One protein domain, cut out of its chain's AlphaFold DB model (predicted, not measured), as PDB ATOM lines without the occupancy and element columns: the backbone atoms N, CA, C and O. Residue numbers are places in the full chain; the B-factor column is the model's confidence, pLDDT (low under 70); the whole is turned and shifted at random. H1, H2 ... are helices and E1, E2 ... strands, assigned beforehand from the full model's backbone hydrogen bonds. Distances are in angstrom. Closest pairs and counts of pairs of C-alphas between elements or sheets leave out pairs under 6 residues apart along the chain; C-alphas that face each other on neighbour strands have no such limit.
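What this domain is: This is residues 61 to 120 of the 174 residues of an uncharacterized protein of Klebsiella michiganensis (UniProt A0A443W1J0). A long two-stranded hairpin, E1 and E2, forms one side of the domain, and five short helices follow one another in an arc that starts by E2 with H1 and comes back to E1. H2, H4 and H5 pack on E1 near its end, its middle and its beginning, while H3 lies at the far side of the arc, away from both strands. The 60 printed residues hold two named strands followed by five named helices, in the order E1 E2 H1 H2 H3 H4 H5; the sheet order is E1 - E2, antiparallel, and the class is mixed, helices and strands. The whole is compact, with a radius of gyration of the C-alphas of 10.8 A and spans of 31 by 21 by 19 A.

How they stand to each other: E1, residues 61 to 67, and E2, residues 72 to 79, form an antiparallel hairpin, with 156 degrees between their directions. N 63 and O 76 are 2.8 A apart and N 74 and O 65 are 2.8 A apart, both within hydrogen-bond range. The closest C-alphas of E2 and H1, residues 85 to 88, are those of Tyr 76 and Leu 87, 6.6 A apart. H1 is close to but not clearly touching H2, residues 91 to 99; their closest C-alphas, of Leu 87 and Tyr 93, are 6.8 A apart. The closest C-alphas of E1 and H2 are those of Asp 67 and Ile 92, 6.7 A apart. H2 and H3, residues 101 to 104, only just touch, and only at the corner, with 3 pairs of C-alphas within 8 A; the closest, of Ile 97 and Leu 103, are 5.4 A apart. H3 and H4, residues 106 to 113, also only just touch, and only at the corner, with 3 such pairs; the closest, of Leu 103 and Leu 109, are 4.8 A apart. The closest C-alphas of E1 and H4, of Val 63 and Tyr 113, are 5.2 A apart. H4 and H5, residues 115 to 120, touch only at the corner, at a steep tilt of 57 degrees, opposite ways, with the C-alphas of Arg 111 and Arg 118 closest at 5.8 A. The closest C-alphas of E1 and H5, of Phe 61 and Tyr 117, are 6.1 A apart. H2 and H4 are apart. In H2, H4 and H5 every O i to N i+4 pair is within hydrogen-bond range; H1 and H3 are too short for such a pair.

Where its parts are: E1 begins at C-alpha 61, (-30.503, 20.688, -17.501), and is 19.6 A long. E2 is 22.9 A long and ends at C-alpha 79, (-31.717, 26.826, -15.811). H1 measures 5.1 A, H2 12.5 A, H3 5.8 A, H4 10.4 A and H5 8.7 A; H5 ends at C-alpha 120, (-36.377, 13.533, -14.974).

The domain as a whole: The two C-alphas farthest apart, of Lys 69 and Asn 80, are 30.7 A apart. The printed part has no cut, and its six links are tight. Its mean pLDDT is 87.7, and no printed residue is under 70.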
ATOM      1  N   PHE A  61     -30.611  21.766 -16.529       88.44
ATOM      2  CA  PHE A  61     -30.503  20.688 -17.501       88.44
ATOM      3  C   PHE A  61     -29.390  21.002 -18.488       88.44
ATOM      4  O   PHE A  61     -29.291  22.131 -18.971       88.44
ATOM      5  N   GLU A  62     -28.573  20.001 -18.784       88.81
ATOM      6  CA  GLU A  62     -27.531  20.098 -19.797       88.81
ATOM      7  C   GLU A  62     -28.115  19.824 -21.187       88.81
ATOM      8  O   GLU A  62     -28.856  18.858 -21.372       88.81
ATOM      9  N   VAL A  63     -27.798  20.680 -22.155       89.50
ATOM     10  CA  VAL A  63     -28.154  20.561 -23.570       89.50
ATOM     11  C   VAL A  63     -26.876  20.361 -24.363       89.50
ATOM     12  O   VAL A  63     -26.006  21.231 -24.356       89.50
ATOM     13  N   VAL A  64     -26.787  19.244 -25.080       89.94
ATOM     14  CA  VAL A  64     -25.630  18.921 -25.917       89.94
ATOM     15  C   VAL A  64     -26.029  19.042 -27.381       89.94
ATOM     16  O   VAL A  64     -26.866  18.285 -27.873       89.94
ATOM     17  N   LEU A  65     -25.429  20.000 -28.085       89.00
ATOM     18  CA  LEU A  65     -25.570  20.169 -29.529       89.00
ATOM     19  C   LEU A  65     -24.337  19.597 -30.228       89.00
ATOM     20  O   LEU A  65     -23.208  19.845 -29.809       89.00
ATOM     21  N   VAL A  66     -24.553  18.840 -31.301       84.44
ATOM     22  CA  VAL A  66     -23.474  18.230 -32.088       84.44
ATOM     23  C   VAL A  66     -23.449  18.869 -33.471       84.44
ATOM     24  O   VAL A  66     -24.437  18.801 -34.204       84.44
ATOM     25  N   ASP A  67     -22.323  19.477 -33.837       81.75
ATOM     26  CA  ASP A  67     -22.077  19.944 -35.200       81.75
ATOM     27  C   ASP A  67     -21.515  18.790 -36.037       81.75
ATOM     28  O   ASP A  67     -20.319  18.504 -36.013       81.75
ATOM     29  N   SER A  68     -22.376  18.139 -36.823       76.50
ATOM     30  CA  SER A  68     -21.974  17.027 -37.694       76.50
ATOM     31  C   SER A  68     -20.963  17.415 -38.780       76.50
ATOM     32  O   SER A  68     -20.372  16.527 -39.386       76.50
ATOM     33  N   LYS A  69     -20.773  18.710 -39.079       78.50
ATOM     34  CA  LYS A  69     -19.814  19.160 -40.102       78.50
ATOM     35  C   LYS A  69     -18.405  19.335 -39.548       78.50
ATOM     36  O   LYS A  69     -17.447  19.217 -40.305       78.50
ATOM     37  N   LYS A  70     -18.290  19.667 -38.262       79.12
ATOM     38  CA  LYS A  70     -17.016  19.959 -37.588       79.12
ATOM     39  C   LYS A  70     -16.633  18.928 -36.528       79.12
ATOM     40  O   LYS A  70     -15.575  19.069 -35.933       79.12
ATOM     41  N   ASP A  71     -17.492  17.932 -36.304       77.44
ATOM     42  CA  ASP A  71     -17.393  16.953 -35.215       77.44
ATOM     43  C   ASP A  71     -17.205  17.616 -33.838       77.44
ATOM     44  O   ASP A  71     -16.460  17.165 -32.972       77.44
ATOM     45  N   GLU A  72     -17.880  18.751 -33.643       84.56
ATOM     46  CA  GLU A  72     -17.765  19.566 -32.438       84.56
ATOM     47  C   GLU A  72     -18.980  19.326 -31.534       84.56
ATOM     48  O   GLU A  72     -20.129  19.371 -31.989       84.56
ATOM     49  N   ARG A  73     -18.738  19.098 -30.240       85.62
ATOM     50  CA  ARG A  73     -19.793  19.009 -29.224       85.62
ATOM     51  C   ARG A  73     -19.834  20.289 -28.412       85.62
ATOM     52  O   ARG A  73     -18.844  20.662 -27.789       85.62
ATOM     53  N   ARG A  74     -20.995  20.937 -28.395       85.31
ATOM     54  CA  ARG A  74     -21.238  22.158 -27.631       85.31
ATOM     55  C   ARG A  74     -22.237  21.885 -26.529       85.31
ATOM     56  O   ARG A  74     -23.366  21.472 -26.794       85.31
ATOM     57  N   THR A  75     -21.817  22.154 -25.304       87.50
ATOM     58  CA  THR A  75     -22.623  21.923 -24.111       87.50
ATOM     59  C   THR A  75     -23.124  23.246 -23.553       87.50
ATOM     60  O   THR A  75     -22.357  24.191 -23.364       87.50
ATOM     61  N   TYR A  76     -24.422  23.314 -23.275       88.38
ATOM     62  CA  TYR A  76     -25.083  24.481 -22.705       88.38
ATOM     63  C   TYR A  76     -25.907  24.088 -21.489       88.38
ATOM     64  O   TYR A  76     -26.566  23.053 -21.477       88.38
ATOM     65  N   THR A  77     -25.955  24.966 -20.493       86.25
ATOM     66  CA  THR A  77     -26.805  24.772 -19.315       86.25
ATOM     67  C   THR A  77     -28.079  25.593 -19.442       86.25
ATOM     68  O   THR A  77     -28.037  26.807 -19.647       86.25
ATOM     69  N   VAL A  78     -29.227  24.938 -19.281       85.94
ATOM     70  CA  VAL A  78     -30.546  25.570 -19.227       85.94
ATOM     71  C   VAL A  78     -31.057  25.519 -17.795       85.94
ATOM     72  O   VAL A  78     -31.340  24.451 -17.251       85.94
ATOM     73  N   THR A  79     -31.228  26.689 -17.188       84.44
ATOM     74  CA  THR A  79     -31.717  26.826 -15.811       84.44
ATOM     75  C   THR A  79     -33.153  27.313 -15.827       84.44
ATOM     76  O   THR A  79     -33.471  28.289 -16.504       84.44
ATOM     77  N   ASN A  80     -34.039  26.653 -15.075       82.00
ATOM     78  CA  ASN A  80     -35.441  27.066 -14.937       82.00
ATOM     79  C   ASN A  80     -36.179  27.231 -16.288       82.00
ATOM     80  O   ASN A  80     -36.989  28.139 -16.452       82.00
ATOM     81  N   LYS A  81     -35.872  26.371 -17.270       80.75
ATOM     82  CA  LYS A  81     -36.400  26.449 -18.648       80.75
ATOM     83  C   LYS A  81     -36.141  27.796 -19.346       80.75
ATOM     84  O   LYS A  81     -36.905  28.207 -20.215       80.75
ATOM     85  N   VAL A  82     -35.064  28.491 -18.988       84.25
ATOM     86  CA  VAL A  82     -34.630  29.713 -19.668       84.25
ATOM     87  C   VAL A  82     -33.385  29.401 -20.489       84.25
ATOM     88  O   VAL A  82     -32.342  29.056 -19.938       84.25
ATOM     89  N   LEU A  83     -33.493  29.535 -21.813       85.56
ATOM     90  CA  LEU A  83     -32.341  29.401 -22.707       85.56
ATOM     91  C   LEU A  83     -31.391  30.584 -22.508       85.56
ATOM     92  O   LEU A  83     -31.819  31.745 -22.543       85.56
ATOM     93  N   THR A  84     -30.104  30.290 -22.340       85.75
ATOM     94  CA  THR A  84     -29.049  31.303 -22.254       85.75
ATOM     95  C   THR A  84     -28.929  32.076 -23.566       85.75
ATOM     96  O   THR A  84     -29.282  31.587 -24.642       85.75
ATOM     97  N   LYS A  85     -28.419  33.313 -23.495       85.75
ATOM     98  CA  LYS A  85     -28.186  34.125 -24.700       85.75
ATOM     99  C   LYS A  85     -27.228  33.427 -25.668       85.75
ATOM    100  O   LYS A  85     -27.499  33.445 -26.859       85.75
ATOM    101  N   SER A  86     -26.186  32.774 -25.146       86.69
ATOM    102  CA  SER A  86     -25.200  32.029 -25.936       86.69
ATOM    103  C   SER A  86     -25.831  30.891 -26.734       86.69
ATOM    104  O   SER A  86     -25.569  30.787 -27.926       86.69
ATOM    105  N   LEU A  87     -26.715  30.103 -26.111       88.44
ATOM    106  CA  LEU A  87     -27.462  29.047 -26.794       88.44
ATOM    107  C   LEU A  87     -28.399  29.628 -27.858       88.44
ATOM    108  O   LEU A  87     -28.433  29.142 -28.980       88.44
ATOM    109  N   LYS A  88     -29.120  30.713 -27.545       88.44
ATOM    110  CA  LYS A  88     -30.011  31.365 -28.517       88.44
ATOM    111  C   LYS A  88     -29.266  31.913 -29.730       88.44
ATOM    112  O   LYS A  88     -29.811  31.865 -30.821       88.44
ATOM    113  N   SER A  89     -28.063  32.454 -29.560       89.44
ATOM    114  CA  SER A  89     -27.251  32.973 -30.667       89.44
ATOM    115  C   SER A  89     -26.430  31.902 -31.385       89.44
ATOM    116  O   SER A  89     -25.751  32.230 -32.356       89.44
ATOM    117  N   ASP A  90     -26.435  30.653 -30.908       89.69
ATOM    118  CA  ASP A  90     -25.590  29.612 -31.477       89.69
ATOM    119  C   ASP A  90     -26.031  29.263 -32.917       89.69
ATOM    120  O   ASP A  90     -27.208  28.970 -33.146       89.69
ATOM    121  N   PRO A  91     -25.114  29.267 -33.905       89.75
ATOM    122  CA  PRO A  91     -25.461  28.987 -35.297       89.75
ATOM    123  C   PRO A  91     -26.043  27.589 -35.534       89.75
ATOM    124  O   PRO A  91     -26.855  27.419 -36.442       89.75
ATOM    125  N   ILE A  92     -25.636  26.587 -34.748       90.00
ATOM    126  CA  ILE A  92     -26.170  25.224 -34.852       90.00
ATOM    127  C   ILE A  92     -27.584  25.205 -34.302       90.00
ATOM    128  O   ILE A  92     -28.483  24.695 -34.965       90.00
ATOM    129  N   TYR A  93     -27.813  25.835 -33.149       90.62
ATOM    130  CA  TYR A  93     -29.164  25.979 -32.618       90.62
ATOM    131  C   TYR A  93     -30.099  26.705 -33.599       90.62
ATOM    132  O   TYR A  93     -31.212  26.236 -33.828       90.62
ATOM    133  N   GLN A  94     -29.636  27.781 -34.246       92.44
ATOM    134  CA  GLN A  94     -30.404  28.490 -35.280       92.44
ATOM    135  C   GLN A  94     -30.765  27.576 -36.464       92.44
ATOM    136  O   GLN A  94     -31.926  27.482 -36.848       92.44
ATOM    137  N   GLN A  95     -29.807  26.797 -36.976       90.81
ATOM    138  CA  GLN A  95     -30.085  25.824 -38.039       90.81
ATOM    139  C   GLN A  95     -31.063  24.722 -37.609       90.81
ATOM    140  O   GLN A  95     -31.839  24.225 -38.430       90.81
ATOM    141  N   LEU A  96     -31.025  24.309 -36.340       90.12
ATOM    142  CA  LEU A  96     -31.943  23.309 -35.801       90.12
ATOM    143  C   LEU A  96     -33.376  23.836 -35.746       90.12
ATOM    144  O   LEU A  96     -34.284  23.139 -36.197       90.12
ATOM    145  N   ILE A  97     -33.584  25.059 -35.247       93.12
ATOM    146  CA  ILE A  97     -34.925  25.658 -35.173       93.12
ATOM    147  C   ILE A  97     -35.478  26.059 -36.545       93.12
ATOM    148  O   ILE A  97     -36.696  26.113 -36.706       93.12
ATOM    149  N   ASP A  98     -34.618  26.312 -37.534       92.31
ATOM    150  CA  ASP A  98     -35.046  26.551 -38.916       92.31
ATOM    151  C   ASP A  98     -35.584  25.270 -39.566       92.31
ATOM    152  O   ASP A  98     -36.578  25.306 -40.291       92.31
ATOM    153  N   LYS A  99     -34.958  24.119 -39.282       90.75
ATOM    154  CA  LYS A  99     -35.415  22.809 -39.775       90.75
ATOM    155  C   LYS A  99     -36.613  22.271 -39.001       90.75
ATOM    156  O   LYS A  99     -37.483  21.638 -39.592       90.75
ATOM    157  N   ASN A 100     -36.640  22.486 -37.688       89.81
ATOM    158  CA  ASN A 100     -37.731  22.074 -36.819       89.81
ATOM    159  C   ASN A 100     -38.146  23.238 -35.898       89.81
ATOM    160  O   ASN A 100     -37.584  23.394 -34.808       89.81
ATOM    161  N   PRO A 101     -39.155  24.033 -36.305       90.00
ATOM    162  CA  PRO A 101     -39.631  25.183 -35.541       90.00
ATOM    163  C   PRO A 101     -40.128  24.854 -34.130       90.00
ATOM    164  O   PRO A 101     -40.156  25.751 -33.287       90.00
ATOM    165  N   GLU A 102     -40.494  23.599 -33.846       86.62
ATOM    166  CA  GLU A 102     -40.935  23.176 -32.512       86.62
ATOM    167  C   GLU A 102     -39.813  23.279 -31.471       86.62
ATOM    168  O   GLU A 102     -40.085  23.556 -30.308       86.62
ATOM    169  N   LEU A 103     -38.542  23.195 -31.889       88.75
ATOM    170  CA  LEU A 103     -37.370  23.345 -31.011       88.75
ATOM    171  C   LEU A 103     -37.170  24.778 -30.478       88.75
ATOM    172  O   LEU A 103     -36.250  25.034 -29.693       88.75
ATOM    173  N   LYS A 104     -38.015  25.730 -30.898       87.12
ATOM    174  CA  LYS A 104     -38.133  27.046 -30.251       87.12
ATOM    175  C   LYS A 104     -38.786  26.936 -28.874       87.12
ATOM    176  O   LYS A 104     -38.513  27.773 -28.012       87.12
ATOM    177  N   ASP A 105     -39.636  25.931 -28.668       86.75
ATOM    178  CA  ASP A 105     -40.151  25.596 -27.349       86.75
ATOM    179  C   ASP A 105     -39.046  24.936 -26.515       86.75
ATOM    180  O   ASP A 105     -38.345  24.022 -26.954       86.75
ATOM    181  N   VAL A 106     -38.867  25.432 -25.290       88.56
ATOM    182  CA  VAL A 106     -37.773  24.987 -24.423       88.56
ATOM    183  C   VAL A 106     -37.963  23.543 -23.977       88.56
ATOM    184  O   VAL A 106     -36.976  22.827 -23.828       88.56
ATOM    185  N   ASP A 107     -39.202  23.093 -23.768       88.12
ATOM    186  CA  ASP A 107     -39.457  21.714 -23.365       88.12
ATOM    187  C   ASP A 107     -39.147  20.741 -24.506       88.12
ATOM    188  O   ASP A 107     -38.571  19.688 -24.238       88.12
ATOM    189  N   GLU A 108     -39.438  21.105 -25.759       89.12
ATOM    190  CA  GLU A 108     -39.079  20.300 -26.937       89.12
ATOM    191  C   GLU A 108     -37.561  20.265 -27.169       89.12
ATOM    192  O   GLU A 108     -36.988  19.198 -27.406       89.12
ATOM    193  N   LEU A 109     -36.870  21.401 -27.007       91.69
ATOM    194  CA  LEU A 109     -35.408  21.438 -27.082       91.69
ATOM    195  C   LEU A 109     -34.765  20.537 -26.021       91.69
ATOM    196  O   LEU A 109     -33.910  19.708 -26.334       91.69
ATOM    197  N   LEU A 110     -35.184  20.689 -24.762       91.38
ATOM    198  CA  LEU A 110     -34.681  19.879 -23.655       91.38
ATOM    199  C   LEU A 110     -35.019  18.401 -23.856       91.38
ATOM    200  O   LEU A 110     -34.195  17.534 -23.585       91.38
ATOM    201  N   ARG A 111     -36.206  18.090 -24.376       90.62
ATOM    202  CA  ARG A 111     -36.601  16.718 -24.696       90.62
ATOM    203  C   ARG A 111     -35.670  16.078 -25.721       90.62
ATOM    204  O   ARG A 111     -35.322  14.912 -25.551       90.62
ATOM    205  N   ALA A 112     -35.289  16.811 -26.761       90.69
ATOM    206  CA  ALA A 112     -34.474  16.283 -27.847       90.69
ATOM    207  C   ALA A 112     -32.977  16.216 -27.495       90.69
ATOM    208  O   ALA A 112     -32.321  15.228 -27.818       90.69
ATOM    209  N   TYR A 113     -32.449  17.227 -26.796       92.06
ATOM    210  CA  TYR A 113     -31.000  17.426 -26.633       92.06
ATOM    211  C   TYR A 113     -30.503  17.387 -25.180       92.06
ATOM    212  O   TYR A 113     -29.311  17.566 -24.944       92.06
ATOM    213  N   SER A 114     -31.380  17.126 -24.202       91.94
ATOM    214  CA  SER A 114     -30.998  16.883 -22.805       91.94
ATOM    215  C   SER A 114     -31.359  15.463 -22.375       91.94
ATOM    216  O   SER A 114     -32.519  15.038 -22.388       91.94
ATOM    217  N   GLU A 115     -30.354  14.683 -21.986       89.75
ATOM    218  CA  GLU A 115     -30.575  13.348 -21.429       89.75
ATOM    219  C   GLU A 115     -31.169  13.421 -20.016       89.75
ATOM    220  O   GLU A 115     -32.145  12.731 -19.710       89.75
ATOM    221  N   ASP A 116     -30.661  14.327 -19.182       88.38
ATOM    222  CA  ASP A 116     -31.137  14.504 -17.808       88.38
ATOM    223  C   ASP A 116     -32.595  14.953 -17.751       88.38
ATOM    224  O   ASP A 116     -33.366  14.497 -16.900       88.38
ATOM    225  N   TYR A 117     -33.013  15.804 -18.692       90.56
ATOM    226  CA  TYR A 117     -34.412  16.202 -18.795       90.56
ATOM    227  C   TYR A 117     -35.314  15.009 -19.127       90.56
ATOM    228  O   TYR A 117     -36.369  14.840 -18.510       90.56
ATOM    229  N   ARG A 118     -34.886  14.141 -20.055       91.00
ATOM    230  CA  ARG A 118     -35.621  12.919 -20.417       91.00
ATOM    231  C   ARG A 118     -35.734  11.948 -19.245       91.00
ATOM    232  O   ARG A 118     -36.822  11.424 -19.025       91.00
ATOM    233  N   LYS A 119     -34.661  11.770 -18.471       89.56
ATOM    234  CA  LYS A 119     -34.662  10.951 -17.245       89.56
ATOM    235  C   LYS A 119     -35.585  11.525 -16.171       89.56
ATOM    236  O   LYS A 119     -36.312  10.783 -15.518       89.56
ATOM    237  N   THR A 120     -35.576  12.846 -16.000       89.06
ATOM    238  CA  THR A 120     -36.377  13.533 -14.974       89.06
ATOM    239  C   THR A 120     -37.871  13.534 -15.304       89.06
ATOM    240  O   THR A 120     -38.706  13.478 -14.400       89.06
TER     241      THR A 120